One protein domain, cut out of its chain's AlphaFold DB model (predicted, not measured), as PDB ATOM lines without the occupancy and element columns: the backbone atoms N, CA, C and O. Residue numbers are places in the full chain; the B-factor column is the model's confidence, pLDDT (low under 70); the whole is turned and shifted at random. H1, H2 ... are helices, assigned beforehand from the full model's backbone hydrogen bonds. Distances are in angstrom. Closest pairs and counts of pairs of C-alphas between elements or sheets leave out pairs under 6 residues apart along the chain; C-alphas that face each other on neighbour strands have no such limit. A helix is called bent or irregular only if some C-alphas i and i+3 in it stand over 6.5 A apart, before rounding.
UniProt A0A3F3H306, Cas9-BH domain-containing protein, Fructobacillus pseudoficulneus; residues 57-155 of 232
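Overview. This is residues 57 to 155 of the 232 residues of the protein "Cas9-BH domain-containing protein" of Fructobacillus pseudoficulneus (UniProt A0A3F3H306). Long, kinked H1 and H6 lie side by side, running opposite ways, and H5 crosses H6 on the side away from H1. Small H2 folds back on H1, H4 sits near H5, and H3 lies far out at one end. The printed part has 99 residues, six named helices in order H1 to H6 and no named strand: all helix. It is compact, with a radius of gyration of the C-alphas of 14.3 A and spans of 44 by 35 by 25 A.

Along the chain. H1, residues 57 to 79, begins at C-alpha 57 (23.302, -40.840, -42.745) and measures 32.1 A; it is irregular, C-alphas 71 and 74 being 7.4 A apart, with a kink of 58 degrees near residue 73. H2 is residues 83 to 88. H3, residues 97 to 102, is irregular, C-alphas 98 and 101 being 8.0 A apart. H4 is residues 112 to 121, H5 125 to 134. H6, residues 141 to 153, 17.9 A, ends at C-alpha 153 (31.525, -35.471, -37.108).

Arrangement. H1 and H2, a helical hairpin, only just touch, with 3 pairs of C-alphas within 8 A, through H1's residues 69 to 77 alone; the closest C-alphas are those of Ile 76 and Phe 83, 7.5 A. H1 touches H6 at a shallow tilt of 8 degrees; the closest C-alphas are those of Arg 61 and Lys 153, 6.7 A. H5 touches H6 at a steep tilt of 66 degrees; the closest C-alphas are those of Arg 129 and Ala 147, 5.8 A. H3 touches no helix. In H2, H4, H5 and H6 every O i to N i+4 pair is within hydrogen-bond range; H1 has 15 of 19, H3 0 of 2, with 1 of 3 O i to N i+3 pairs.

Size, cuts and confidence. The C-alphas of Ala 98 and Asp 136, the farthest apart, are 44.7 A apart. Residues 133 to 138 stand free. The printed part has no cut, no link is long, and no printed residue is under 70 in pLDDT.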
ATOM      1  N   ARG A  57      22.229 -41.821 -42.962       96.81
ATOM      2  CA  ARG A  57      23.302 -40.840 -42.745       96.81
ATOM      3  C   ARG A  57      23.620 -40.665 -41.258       96.81
ATOM      4  O   ARG A  57      24.794 -40.697 -40.893       96.81
ATOM      5  N   LEU A  58      22.600 -40.504 -40.410       97.31
ATOM      6  CA  LEU A  58      22.767 -40.351 -38.959       97.31
ATOM      7  C   LEU A  58      23.341 -41.617 -38.313       97.31
ATOM      8  O   LEU A  58      24.279 -41.516 -37.526       97.31
ATOM      9  N   SER A  59      22.847 -42.797 -38.703       98.38
ATOM     10  CA  SER A  59      23.375 -44.090 -38.249       98.38
ATOM     11  C   SER A  59      24.865 -44.243 -38.583       98.38
ATOM     12  O   SER A  59      25.679 -44.479 -37.692       98.38
ATOM     13  N   ARG A  60      25.261 -43.970 -39.833       97.75
ATOM     14  CA  ARG A  60      26.673 -44.012 -40.255       97.75
ATOM     15  C   ARG A  60      27.533 -42.961 -39.554       97.75
ATOM     16  O   ARG A  60      28.692 -43.233 -39.261       97.75
ATOM     17  N   ARG A  61      26.998 -41.760 -39.285       97.88
ATOM     18  CA  ARG A  61      27.704 -40.747 -38.477       97.88
ATOM     19  C   ARG A  61      27.971 -41.281 -37.072       97.88
ATOM     20  O   ARG A  61      29.098 -41.177 -36.613       97.88
ATOM     21  N   LYS A  62      26.963 -41.868 -36.421       97.00
ATOM     22  CA  LYS A  62      27.094 -42.456 -35.080       97.00
ATOM     23  C   LYS A  62      28.113 -43.598 -35.063       97.00
ATOM     24  O   LYS A  62      28.928 -43.649 -34.158       97.00
ATOM     25  N   TRP A  63      28.098 -44.458 -36.081       97.94
ATOM     26  CA  TRP A  63      29.079 -45.535 -36.225       97.94
ATOM     27  C   TRP A  63      30.517 -45.009 -36.331       97.94
ATOM     28  O   TRP A  63      31.370 -45.463 -35.581       97.94
ATOM     29  N   ARG A  64      30.776 -43.989 -37.164       97.94
ATOM     30  CA  ARG A  64      32.119 -43.378 -37.262       97.94
ATOM     31  C   ARG A  64      32.618 -42.809 -35.936       97.94
ATOM     32  O   ARG A  64      33.793 -42.937 -35.631       97.94
ATOM     33  N   LEU A  65      31.736 -42.152 -35.181       97.69
ATOM     34  CA  LEU A  65      32.105 -41.576 -33.886       97.69
ATOM     35  C   LEU A  65      32.391 -42.658 -32.845       97.69
ATOM     36  O   LEU A  65      33.356 -42.523 -32.111       97.69
ATOM     37  N   ARG A  66      31.617 -43.749 -32.838       97.25
ATOM     38  CA  ARG A  66      31.885 -44.909 -31.974       97.25
ATOM     39  C   ARG A  66      33.207 -45.588 -32.301       97.25
ATOM     40  O   ARG A  66      33.921 -45.954 -31.387       97.25
ATOM     41  N   LEU A  67      33.537 -45.724 -33.586       97.75
ATOM     42  CA  LEU A  67      34.829 -46.272 -33.994       97.75
ATOM     43  C   LEU A  67      35.983 -45.388 -33.497       97.75
ATOM     44  O   LEU A  67      36.977 -45.897 -33.000       97.75
ATOM     45  N   LEU A  68      35.844 -44.062 -33.599       97.62
ATOM     46  CA  LEU A  68      36.842 -43.137 -33.058       97.62
ATOM     47  C   LEU A  68      36.963 -43.254 -31.530       97.62
ATOM     48  O   LEU A  68      38.069 -43.258 -31.008       97.62
ATOM     49  N   GLU A  69      35.837 -43.347 -30.824       96.56
ATOM     50  CA  GLU A  69      35.793 -43.575 -29.376       96.56
ATOM     51  C   GLU A  69      36.488 -44.887 -28.986       96.56
ATOM     52  O   GLU A  69      37.338 -44.878 -28.105       96.56
ATOM     53  N   GLU A  70      36.212 -45.986 -29.691       96.94
ATOM     54  CA  GLU A  70      36.835 -47.296 -29.468       96.94
ATOM     55  C   GLU A  70      38.360 -47.237 -29.608       96.94
ATOM     56  O   GLU A  70      39.071 -47.705 -28.719       96.94
ATOM     57  N   LEU A  71      38.865 -46.576 -30.656       97.25
ATOM     58  CA  LEU A  71      40.303 -46.403 -30.893       97.25
ATOM     59  C   LEU A  71      41.016 -45.641 -29.767       97.25
ATOM     60  O   LEU A  71      42.177 -45.917 -29.483       97.25
ATOM     61  N   PHE A  72      40.337 -44.679 -29.137       97.25
ATOM     62  CA  PHE A  72      40.898 -43.869 -28.050       97.25
ATOM     63  C   PHE A  72      40.564 -44.415 -26.657       97.25
ATOM     64  O   PHE A  72      41.097 -43.912 -25.668       97.25
ATOM     65  N   SER A  73      39.691 -45.420 -26.569       95.31
ATOM     66  CA  SER A  73      39.095 -45.870 -25.311       95.31
ATOM     67  C   SER A  73      40.135 -46.304 -24.282       95.31
ATOM     68  O   SER A  73      40.114 -45.819 -23.153       95.31
ATOM     69  N   SER A  74      41.082 -47.155 -24.679       96.25
ATOM     70  CA  SER A  74      42.117 -47.691 -23.793       96.25
ATOM     71  C   SER A  74      42.992 -46.595 -23.191       96.25
ATOM     72  O   SER A  74      43.238 -46.598 -21.988       96.25
ATOM     73  N   GLU A  75      43.454 -45.653 -24.012       96.81
ATOM     74  CA  GLU A  75      44.386 -44.610 -23.586       96.81
ATOM     75  C   GLU A  75      43.683 -43.485 -22.823       96.81
ATOM     76  O   GLU A  75      44.199 -43.020 -21.808       96.81
ATOM     77  N   ILE A  76      42.476 -43.084 -23.240       96.31
ATOM     78  CA  ILE A  76      41.703 -42.076 -22.507       96.31
ATOM     79  C   ILE A  76      41.261 -42.613 -21.151       96.31
ATOM     80  O   ILE A  76      41.357 -41.875 -20.178       96.31
ATOM     81  N   ASN A  77      40.872 -43.884 -21.034       95.31
ATOM     82  CA  ASN A  77      40.464 -44.451 -19.746       95.31
ATOM     83  C   ASN A  77      41.595 -44.468 -18.702       95.31
ATOM     84  O   ASN A  77      41.307 -44.419 -17.509       95.31
ATOM     85  N   LYS A  78      42.871 -44.505 -19.121       96.31
ATOM     86  CA  LYS A  78      44.020 -44.373 -18.202       96.31
ATOM     87  C   LYS A  78      44.137 -42.965 -17.615       96.31
ATOM     88  O   LYS A  78      44.641 -42.814 -16.509       96.31
ATOM     89  N   VAL A  79      43.698 -41.951 -18.360       93.94
ATOM     90  CA  VAL A  79      43.738 -40.539 -17.952       93.94
ATOM     91  C   VAL A  79      42.452 -40.143 -17.225       93.94
ATOM     92  O   VAL A  79      42.495 -39.465 -16.205       93.94
ATOM     93  N   ASP A  80      41.299 -40.550 -17.756       93.88
ATOM     94  CA  ASP A  80      39.975 -40.115 -17.325       93.88
ATOM     95  C   ASP A  80      38.900 -41.139 -17.722       93.88
ATOM     96  O   ASP A  80      38.339 -41.110 -18.821       93.88
ATOM     97  N   GLN A  81      38.591 -42.050 -16.796       92.69
ATOM     98  CA  GLN A  81      37.647 -43.157 -17.000       92.69
ATOM     99  C   GLN A  81      36.225 -42.697 -17.359       92.69
ATOM    100  O   GLN A  81      35.490 -43.411 -18.037       92.69
ATOM    101  N   ASN A  82      35.830 -41.494 -16.930       92.44
ATOM    102  CA  ASN A  82      34.468 -40.983 -17.101       92.44
ATOM    103  C   ASN A  82      34.331 -40.008 -18.281       92.44
ATOM    104  O   ASN A  82      33.251 -39.454 -18.499       92.44
ATOM    105  N   PHE A  83      35.388 -39.798 -19.073       94.56
ATOM    106  CA  PHE A  83      35.390 -38.825 -20.165       94.56
ATOM    107  C   PHE A  83      34.307 -39.085 -21.224       94.56
ATOM    108  O   PHE A  83      33.505 -38.201 -21.537       94.56
ATOM    109  N   PHE A  84      34.224 -40.310 -21.750       94.12
ATOM    110  CA  PHE A  84      33.204 -40.651 -22.750       94.12
ATOM    111  C   PHE A  84      31.793 -40.689 -22.163       94.12
ATOM    112  O   PHE A  84      30.831 -40.328 -22.845       94.12
ATOM    113  N   ALA A  85      31.663 -41.070 -20.891       92.12
ATOM    114  CA  ALA A  85      30.387 -41.039 -20.192       92.12
ATOM    115  C   ALA A  85      29.858 -39.597 -20.083       92.12
ATOM    116  O   ALA A  85      28.716 -39.346 -20.476       92.12
ATOM    117  N   ARG A  86      30.706 -38.630 -19.695       91.81
ATOM    118  CA  ARG A  86      30.362 -37.194 -19.695       91.81
ATOM    119  C   ARG A  86      29.924 -36.703 -21.068       91.81
ATOM    120  O   ARG A  86      28.878 -36.073 -21.190       91.81
ATOM    121  N   LEU A  87      30.657 -37.053 -22.125       91.81
ATOM    122  CA  LEU A  87      30.287 -36.676 -23.495       91.81
ATOM    123  C   LEU A  87      28.949 -37.276 -23.946       91.81
ATOM    124  O   LEU A  87      28.176 -36.617 -24.642       91.81
ATOM    125  N   LYS A  88      28.669 -38.528 -23.576       91.25
ATOM    126  CA  LYS A  88      27.427 -39.225 -23.932       91.25
ATOM    127  C   LYS A  88      26.215 -38.637 -23.212       91.25
ATOM    128  O   LYS A  88      25.146 -38.537 -23.815       91.25
ATOM    129  N   PHE A  89      26.387 -38.261 -21.949       90.12
ATOM    130  CA  PHE A  89      25.323 -37.773 -21.076       90.12
ATOM    131  C   PHE A  89      25.365 -36.260 -20.858       90.12
ATOM    132  O   PHE A  89      24.698 -35.749 -19.969       90.12
ATOM    133  N   SER A  90      26.049 -35.513 -21.726       88.44
ATOM    134  CA  SER A  90      26.149 -34.050 -21.627       88.44
ATOM    135  C   SER A  90      24.803 -33.321 -21.747       88.44
ATOM    136  O   SER A  90      24.738 -32.118 -21.518       88.44
ATOM    137  N   TYR A  91      23.743 -34.014 -22.185       88.06
ATOM    138  CA  TYR A  91      22.385 -33.468 -22.253       88.06
ATOM    139  C   TYR A  91      21.640 -33.560 -20.910       88.06
ATOM    140  O   TYR A  91      20.620 -32.895 -20.742       88.06
ATOM    141  N   VAL A  92      22.116 -34.403 -19.986       88.06
ATOM    142  CA  VAL A  92      21.471 -34.648 -18.694       88.06
ATOM    143  C   VAL A  92      21.668 -33.428 -17.805       88.06
ATOM    144  O   VAL A  92      22.785 -32.953 -17.601       88.06
ATOM    145  N   HIS A  93      20.564 -32.910 -17.275       86.62
ATOM    146  CA  HIS A  93      20.603 -31.774 -16.368       86.62
ATOM    147  C   HIS A  93      21.019 -32.236 -14.956       86.62
ATOM    148  O   HIS A  93      20.540 -33.275 -14.510       86.62
ATOM    149  N   PRO A  94      21.824 -31.469 -14.193       85.12
ATOM    150  CA  PRO A  94      22.252 -31.877 -12.845       85.12
ATOM    151  C   PRO A  94      21.107 -32.135 -11.852       85.12
ATOM    152  O   PRO A  94      21.272 -32.870 -10.890       85.12
ATOM    153  N   LYS A  95      19.943 -31.513 -12.082       88.38
ATOM    154  CA  LYS A  95      18.715 -31.695 -11.283       88.38
ATOM    155  C   LYS A  95      17.766 -32.773 -11.833       88.38
ATOM    156  O   LYS A  95      16.624 -32.839 -11.400       88.38
ATOM    157  N   ASP A  96      18.182 -33.538 -12.839       89.25
ATOM    158  CA  ASP A  96      17.383 -34.644 -13.370       89.25
ATOM    159  C   ASP A  96      17.553 -35.879 -12.473       89.25
ATOM    160  O   ASP A  96      18.504 -36.647 -12.619       89.25
ATOM    161  N   GLU A  97      16.627 -36.050 -11.530       88.19
ATOM    162  CA  GLU A  97      16.627 -37.158 -10.566       88.19
ATOM    163  C   GLU A  97      16.604 -38.531 -11.258       88.19
ATOM    164  O   GLU A  97      17.269 -39.463 -10.809       88.19
ATOM    165  N   ALA A  98      15.921 -38.655 -12.404       87.31
ATOM    166  CA  ALA A  98      15.814 -39.919 -13.133       87.31
ATOM    167  C   ALA A  98      17.134 -40.337 -13.803       87.31
ATOM    168  O   ALA A  98      17.354 -41.520 -14.065       87.31
ATOM    169  N   ASN A  99      18.023 -39.380 -14.080       84.25
ATOM    170  CA  ASN A  99      19.307 -39.613 -14.742       84.25
ATOM    171  C   ASN A  99      20.511 -39.249 -13.864       84.25
ATOM    172  O   ASN A  99      21.628 -39.165 -14.375       84.25
ATOM    173  N   GLN A 100      20.318 -39.089 -12.553       81.69
ATOM    174  CA  GLN A 100      21.368 -38.663 -11.625       81.69
ATOM    175  C   GLN A 100      22.596 -39.589 -11.648       81.69
ATOM    176  O   GLN A 100      23.727 -39.117 -11.588       81.69
ATOM    177  N   ALA A 101      22.397 -40.899 -11.840       82.88
ATOM    178  CA  ALA A 101      23.479 -41.882 -11.978       82.88
ATOM    179  C   ALA A 101      24.373 -41.663 -13.219       82.88
ATOM    180  O   ALA A 101      25.476 -42.195 -13.293       82.88
ATOM    181  N   ASN A 102      23.902 -40.890 -14.201       81.94
ATOM    182  CA  ASN A 102      24.628 -40.552 -15.424       81.94
ATOM    183  C   ASN A 102      25.281 -39.160 -15.361       81.94
ATOM    184  O   ASN A 102      25.765 -38.665 -16.382       81.94
ATOM    185  N   TYR A 103      25.291 -38.528 -14.187       80.44
ATOM    186  CA  TYR A 103      25.975 -37.267 -13.944       80.44
ATOM    187  C   TYR A 103      27.358 -37.519 -13.331       80.44
ATOM    188  O   TYR A 103      27.481 -38.070 -12.242       80.44
ATOM    189  N   TYR A 104      28.411 -37.088 -14.025       77.69
ATOM    190  CA  TYR A 104      29.805 -37.376 -13.660       77.69
ATOM    191  C   TYR A 104      30.583 -36.103 -13.277       77.69
ATOM    192  O   TYR A 104      31.762 -35.967 -13.609       77.69
ATOM    193  N   GLY A 105      29.920 -35.155 -12.607       75.12
ATOM    194  CA  GLY A 105      30.526 -33.895 -12.165       75.12
ATOM    195  C   GLY A 105      30.539 -32.820 -13.256       75.12
ATOM    196  O   GLY A 105      29.488 -32.314 -13.645       75.12
ATOM    197  N   GLY A 106      31.721 -32.410 -13.722       72.81
ATOM    198  CA  GLY A 106      31.857 -31.356 -14.732       72.81
ATOM    199  C   GLY A 106      31.252 -31.699 -16.105       72.81
ATOM    200  O   GLY A 106      30.827 -32.823 -16.370       72.81
ATOM    201  N   TYR A 107      31.191 -30.705 -16.999       77.62
ATOM    202  CA  TYR A 107      30.568 -30.863 -18.323       77.62
ATOM    203  C   TYR A 107      31.470 -31.597 -19.324       77.62
ATOM    204  O   TYR A 107      31.032 -32.530 -19.993       77.62
ATOM    205  N   LEU A 108      32.728 -31.164 -19.447       85.19
ATOM    206  CA  LEU A 108      33.696 -31.697 -20.413       85.19
ATOM    207  C   LEU A 108      34.840 -32.413 -19.683       85.19
ATOM    208  O   LEU A 108      35.159 -33.573 -19.962       85.19
ATOM    209  N   PHE A 109      35.379 -31.746 -18.668       90.50
ATOM    210  CA  PHE A 109      36.401 -32.256 -17.760       90.50
ATOM    211  C   PHE A 109      35.799 -32.584 -16.385       90.50
ATOM    212  O   PHE A 109      34.658 -32.192 -16.130       90.50
ATOM    213  N   PRO A 110      36.511 -33.323 -15.511       88.94
ATOM    214  CA  PRO A 110      35.999 -33.717 -14.199       88.94
ATOM    215  C   PRO A 110      35.519 -32.532 -13.350       88.94
ATOM    216  O   PRO A 110      34.474 -32.622 -12.707       88.94
ATOM    217  N   THR A 111      36.240 -31.408 -13.398       89.38
ATOM    218  CA  THR A 111      35.911 -30.187 -12.655       89.38
ATOM    219  C   THR A 111      35.372 -29.077 -13.567       89.38
ATOM    220  O   THR A 111      35.649 -29.007 -14.774       89.38
ATOM    221  N   GLN A 112      34.569 -28.176 -12.988       86.69
ATOM    222  CA  GLN A 112      34.091 -26.987 -13.703       86.69
ATOM    223  C   GLN A 112      35.225 -25.996 -13.985       86.69
ATOM    224  O   GLN A 112      35.217 -25.359 -15.034       86.69
ATOM    225  N   GLU A 113      36.210 -25.905 -13.091       90.44
ATOM    226  CA  GLU A 113      37.380 -25.038 -13.247       90.44
ATOM    227  C   GLU A 113      38.233 -25.456 -14.448       90.44
ATOM    228  O   GLU A 113      38.530 -24.616 -15.292       90.44
ATOM    229  N   GLU A 114      38.525 -26.754 -14.605       90.81
ATOM    230  CA  GLU A 114      39.210 -27.275 -15.799       90.81
ATOM    231  C   GLU A 114      38.429 -26.971 -17.080       90.81
ATOM    232  O   GLU A 114      38.998 -26.560 -18.091       90.81
ATOM    233  N   THR A 115      37.104 -27.135 -17.038       90.62
ATOM    234  CA  THR A 115      36.241 -26.830 -18.187       90.62
ATOM    235  C   THR A 115      36.275 -25.340 -18.530       90.62
ATOM    236  O   THR A 115      36.360 -24.981 -19.704       90.62
ATOM    237  N   LYS A 116      36.257 -24.462 -17.523       92.44
ATOM    238  CA  LYS A 116      36.354 -23.014 -17.711       92.44
ATOM    239  C   LYS A 116      37.717 -22.617 -18.280       92.44
ATOM    240  O   LYS A 116      37.755 -21.931 -19.297       92.44
ATOM    241  N   ALA A 117      38.808 -23.127 -17.707       94.69
ATOM    242  CA  ALA A 117      40.168 -22.886 -18.187       94.69
ATOM    243  C   ALA A 117      40.353 -23.349 -19.643       94.69
ATOM    244  O   ALA A 117      40.973 -22.655 -20.449       94.69
ATOM    245  N   PHE A 118      39.759 -24.487 -20.019       95.25
ATOM    246  CA  PHE A 118      39.745 -24.955 -21.405       95.25
ATOM    247  C   PHE A 118      39.045 -23.968 -22.350       95.25
ATOM    248  O   PHE A 118      39.556 -23.699 -23.438       95.25
ATOM    249  N   HIS A 119      37.898 -23.412 -21.954       94.38
ATOM    250  CA  HIS A 119      37.159 -22.442 -22.767       94.38
ATOM    251  C   HIS A 119      37.832 -21.067 -22.837       94.38
ATOM    252  O   HIS A 119      37.774 -20.428 -23.886       94.38
ATOM    253  N   GLU A 120      38.491 -20.628 -21.763       96.44
ATOM    254  CA  GLU A 120      39.304 -19.405 -21.749       96.44
ATOM    255  C   GLU A 120      40.519 -19.540 -22.673       96.44
ATOM    256  O   GLU A 120      40.823 -18.642 -23.456       96.44
ATOM    257  N   LYS A 121      41.180 -20.704 -22.644       96.25
ATOM    258  CA  LYS A 121      42.312 -21.007 -23.524       96.25
ATOM    259  C   LYS A 121      41.884 -21.159 -24.984       96.25
ATOM    260  O   LYS A 121      42.539 -20.634 -25.884       96.25
ATOM    261  N   TYR A 122      40.784 -21.866 -25.237       96.94
ATOM    262  CA  TYR A 122      40.265 -22.126 -26.577       96.94
ATOM    263  C   TYR A 122      38.804 -21.679 -26.698       96.94
ATOM    264  O   TYR A 122      37.864 -22.464 -26.554       96.94
ATOM    265  N   HIS A 123      38.618 -20.416 -27.086       96.38
ATOM    266  CA  HIS A 123      37.302 -19.793 -27.271       96.38
ATOM    267  C   HIS A 123      36.382 -20.563 -28.232       96.38
ATOM    268  O   HIS A 123      35.160 -20.543 -28.106       96.38
ATOM    269  N   THR A 124      36.961 -21.250 -29.220       96.94
ATOM    270  CA  THR A 124      36.220 -22.135 -30.124       96.94
ATOM    271  C   THR A 124      37.024 -23.397 -30.399       96.94
ATOM    272  O   THR A 124      38.251 -23.406 -30.299       96.94
ATOM    273  N   ILE A 125      36.348 -24.449 -30.866       97.06
ATOM    274  CA  ILE A 125      37.008 -25.689 -31.298       97.06
ATOM    275  C   ILE A 125      38.047 -25.462 -32.413       97.06
ATOM    276  O   ILE A 125      38.961 -26.265 -32.583       97.06
ATOM    277  N   TYR A 126      37.933 -24.371 -33.177       97.50
ATOM    278  CA  TYR A 126      38.899 -24.019 -34.216       97.50
ATOM    279  C   TYR A 126      40.205 -23.472 -33.639       97.50
ATOM    280  O   TYR A 126      41.249 -23.760 -34.212       97.50
ATOM    281  N   HIS A 127      40.168 -22.777 -32.496       98.12
ATOM    282  CA  HIS A 127      41.383 -22.367 -31.784       98.12
ATOM    283  C   HIS A 127      42.162 -23.591 -31.300       98.12
ATOM    284  O   HIS A 127      43.364 -23.668 -31.522       98.12
ATOM    285  N   LEU A 128      41.468 -24.595 -30.746       97.75
ATOM    286  CA  LEU A 128      42.098 -25.864 -30.369       97.75
ATOM    287  C   LEU A 128      42.713 -26.577 -31.582       97.75
ATOM    288  O   LEU A 128      43.850 -27.031 -31.529       97.75
ATOM    289  N   ARG A 129      41.975 -26.667 -32.696       97.50
ATOM    290  CA  ARG A 129      42.494 -27.277 -33.932       97.50
ATOM    291  C   ARG A 129      43.709 -26.532 -34.480       97.50
ATOM    292  O   ARG A 129      44.614 -27.183 -34.977       97.50
ATOM    293  N   TYR A 130      43.702 -25.202 -34.413       96.94
ATOM    294  CA  TYR A 130      44.822 -24.372 -34.842       96.94
ATOM    295  C   TYR A 130      46.046 -24.618 -33.959       96.94
ATOM    296  O   TYR A 130      47.091 -24.968 -34.490       96.94
ATOM    297  N   ALA A 131      45.884 -24.565 -32.634       97.56
ATOM    298  CA  ALA A 131      46.949 -24.856 -31.676       97.56
ATOM    299  C   ALA A 131      47.568 -26.246 -31.903       97.56
ATOM    300  O   ALA A 131      48.784 -26.367 -31.985       97.56
ATOM    301  N   LEU A 132      46.742 -27.282 -32.102       96.69
ATOM    302  CA  LEU A 132      47.205 -28.644 -32.414       96.69
ATOM    303  C   LEU A 132      47.990 -28.755 -33.733       96.69
ATOM    304  O   LEU A 132      48.684 -29.746 -33.940       96.69
ATOM    305  N   MET A 133      47.835 -27.797 -34.650       94.75
ATOM    306  CA  MET A 133      48.535 -27.777 -35.938       94.75
ATOM    307  C   MET A 133      49.814 -26.937 -35.918       94.75
ATOM    308  O   MET A 133      50.675 -27.164 -36.766       94.75
ATOM    309  N   THR A 134      49.915 -25.944 -35.032       96.69
ATOM    310  CA  THR A 134      50.988 -24.937 -35.064       96.69
ATOM    311  C   THR A 134      51.919 -24.973 -33.859       96.69
ATOM    312  O   THR A 134      53.064 -24.547 -33.985       96.69
ATOM    313  N   GLU A 135      51.461 -25.448 -32.703       96.12
ATOM    314  CA  GLU A 135      52.272 -25.507 -31.487       96.12
ATOM    315  C   GLU A 135      52.995 -26.853 -31.384       96.12
ATOM    316  O   GLU A 135      52.370 -27.913 -31.451       96.12
ATOM    317  N   ASP A 136      54.304 -26.813 -31.134       95.12
ATOM    318  CA  ASP A 136      55.110 -28.005 -30.868       95.12
ATOM    319  C   ASP A 136      55.222 -28.256 -29.357       95.12
ATOM    320  O   ASP A 136      56.174 -27.858 -28.684       95.12
ATOM    321  N   ARG A 137      54.174 -28.855 -28.786       95.31
ATOM    322  CA  ARG A 137      54.154 -29.303 -27.388       95.31
ATOM    323  C   ARG A 137      53.287 -30.540 -27.222       95.31
ATOM    324  O   ARG A 137      52.434 -30.845 -28.050       95.31
ATOM    325  N   LYS A 138      53.430 -31.226 -26.088       95.50
ATOM    326  CA  LYS A 138      52.541 -32.336 -25.732       95.50
ATOM    327  C   LYS A 138      51.160 -31.807 -25.323       95.50
ATOM    328  O   LYS A 138      51.041 -31.033 -24.374       95.50
ATOM    329  N   PHE A 139      50.119 -32.230 -26.036       96.31
ATOM    330  CA  PHE A 139      48.720 -31.917 -25.722       96.31
ATOM    331  C   PHE A 139      48.080 -33.002 -24.849       96.31
ATOM    332  O   PHE A 139      48.512 -34.156 -24.859       96.31
ATOM    333  N   ASP A 140      47.029 -32.630 -24.113       95.25
ATOM    334  CA  ASP A 140      46.175 -33.595 -23.420       95.25
ATOM    335  C   ASP A 140      45.449 -34.466 -24.459       95.25
ATOM    336  O   ASP A 140      44.903 -33.975 -25.452       95.25
ATOM    337  N   LEU A 141      45.423 -35.776 -24.223       95.88
ATOM    338  CA  LEU A 141      44.760 -36.740 -25.092       95.88
ATOM    339  C   LEU A 141      43.261 -36.438 -25.268       95.88
ATOM    340  O   LEU A 141      42.712 -36.642 -26.353       95.88
ATOM    341  N   ARG A 142      42.609 -35.892 -24.234       95.88
ATOM    342  CA  ARG A 142      41.208 -35.449 -24.274       95.88
ATOM    343  C   ARG A 142      41.015 -34.304 -25.272       95.88
ATOM    344  O   ARG A 142      40.059 -34.322 -26.047       95.88
ATOM    345  N   GLU A 143      41.944 -33.346 -25.318       96.25
ATOM    346  CA  GLU A 143      41.929 -32.237 -26.285       96.25
ATOM    347  C   GLU A 143      42.094 -32.752 -27.725       96.25
ATOM    348  O   GLU A 143      41.318 -32.390 -28.616       96.25
ATOM    349  N   ILE A 144      43.051 -33.662 -27.944       97.00
ATOM    350  CA  ILE A 144      43.281 -34.302 -29.250       97.00
ATOM    351  C   ILE A 144      42.006 -35.012 -29.725       97.00
ATOM    352  O   ILE A 144      41.556 -34.805 -30.859       97.00
ATOM    353  N   TYR A 145      41.377 -35.799 -28.847       97.69
ATOM    354  CA  TYR A 145      40.137 -36.493 -29.173       97.69
ATOM    355  C   TYR A 145      39.015 -35.523 -29.554       97.69
ATOM    356  O   TYR A 145      38.332 -35.754 -30.551       97.69
ATOM    357  N   LEU A 146      38.825 -34.421 -28.822       97.00
ATOM    358  CA  LEU A 146      37.771 -33.445 -29.127       97.00
ATOM    359  C   LEU A 146      37.954 -32.812 -30.508       97.00
ATOM    360  O   LEU A 146      36.983 -32.678 -31.266       97.00
ATOM    361  N   ALA A 147      39.192 -32.469 -30.865       97.69
ATOM    362  CA  ALA A 147      39.518 -31.939 -32.182       97.69
ATOM    363  C   ALA A 147      39.229 -32.960 -33.296       97.69
ATOM    364  O   ALA A 147      38.552 -32.633 -34.280       97.69
ATOM    365  N   MET A 148      39.661 -34.215 -33.124       97.50
ATOM    366  CA  MET A 148      39.393 -35.292 -34.084       97.50
ATOM    367  C   MET A 148      37.901 -35.612 -34.193       97.50
ATOM    368  O   MET A 148      37.365 -35.715 -35.300       97.50
ATOM    369  N   HIS A 149      37.199 -35.703 -33.065       97.44
ATOM    370  CA  HIS A 149      35.760 -35.935 -33.003       97.44
ATOM    371  C   HIS A 149      35.001 -34.859 -33.788       97.44
ATOM    372  O   HIS A 149      34.101 -35.182 -34.569       97.44
ATOM    373  N   HIS A 150      35.394 -33.587 -33.659       97.62
ATOM    374  CA  HIS A 150      34.811 -32.495 -34.436       97.62
ATOM    375  C   HIS A 150      35.018 -32.677 -35.951       97.62
ATOM    376  O   HIS A 150      34.051 -32.596 -36.713       97.62
ATOM    377  N   ILE A 151      36.247 -32.984 -36.389       96.75
ATOM    378  CA  ILE A 151      36.582 -33.209 -37.807       96.75
ATOM    379  C   ILE A 151      35.793 -34.398 -38.374       96.75
ATOM    380  O   ILE A 151      35.178 -34.288 -39.432       96.75
ATOM    381  N   VAL A 152      35.739 -35.526 -37.663       96.69
ATOM    382  CA  VAL A 152      35.039 -36.742 -38.118       96.69
ATOM    383  C   VAL A 152      33.515 -36.549 -38.142       96.69
ATOM    384  O   VAL A 152      32.829 -37.051 -39.048       96.69
ATOM    385  N   LYS A 153      32.959 -35.800 -37.175       97.06
ATOM    386  CA  LYS A 153      31.525 -35.471 -37.108       97.06
ATOM    387  C   LYS A 153      31.106 -34.551 -38.255       97.06
ATOM    388  O   LYS A 153      30.061 -34.804 -38.866       97.06
ATOM    389  N   TYR A 154      31.924 -33.543 -38.559       96.50
ATOM    390  CA  TYR A 154      31.665 -32.485 -39.544       96.50
ATOM    391  C   TYR A 154      32.684 -32.497 -40.697       96.50
ATOM    392  O   TYR A 154      33.258 -31.477 -41.061       96.50
ATOM    393  N   ARG A 155      32.873 -33.671 -41.308       92.94
ATOM    394  CA  ARG A 155      33.914 -33.973 -42.314       92.94
ATOM    395  C   ARG A 155      33.794 -33.299 -43.697       92.94
ATOM    396  O   ARG A 155      34.465 -33.732 -44.624       92.94
TER     397      ARG A 155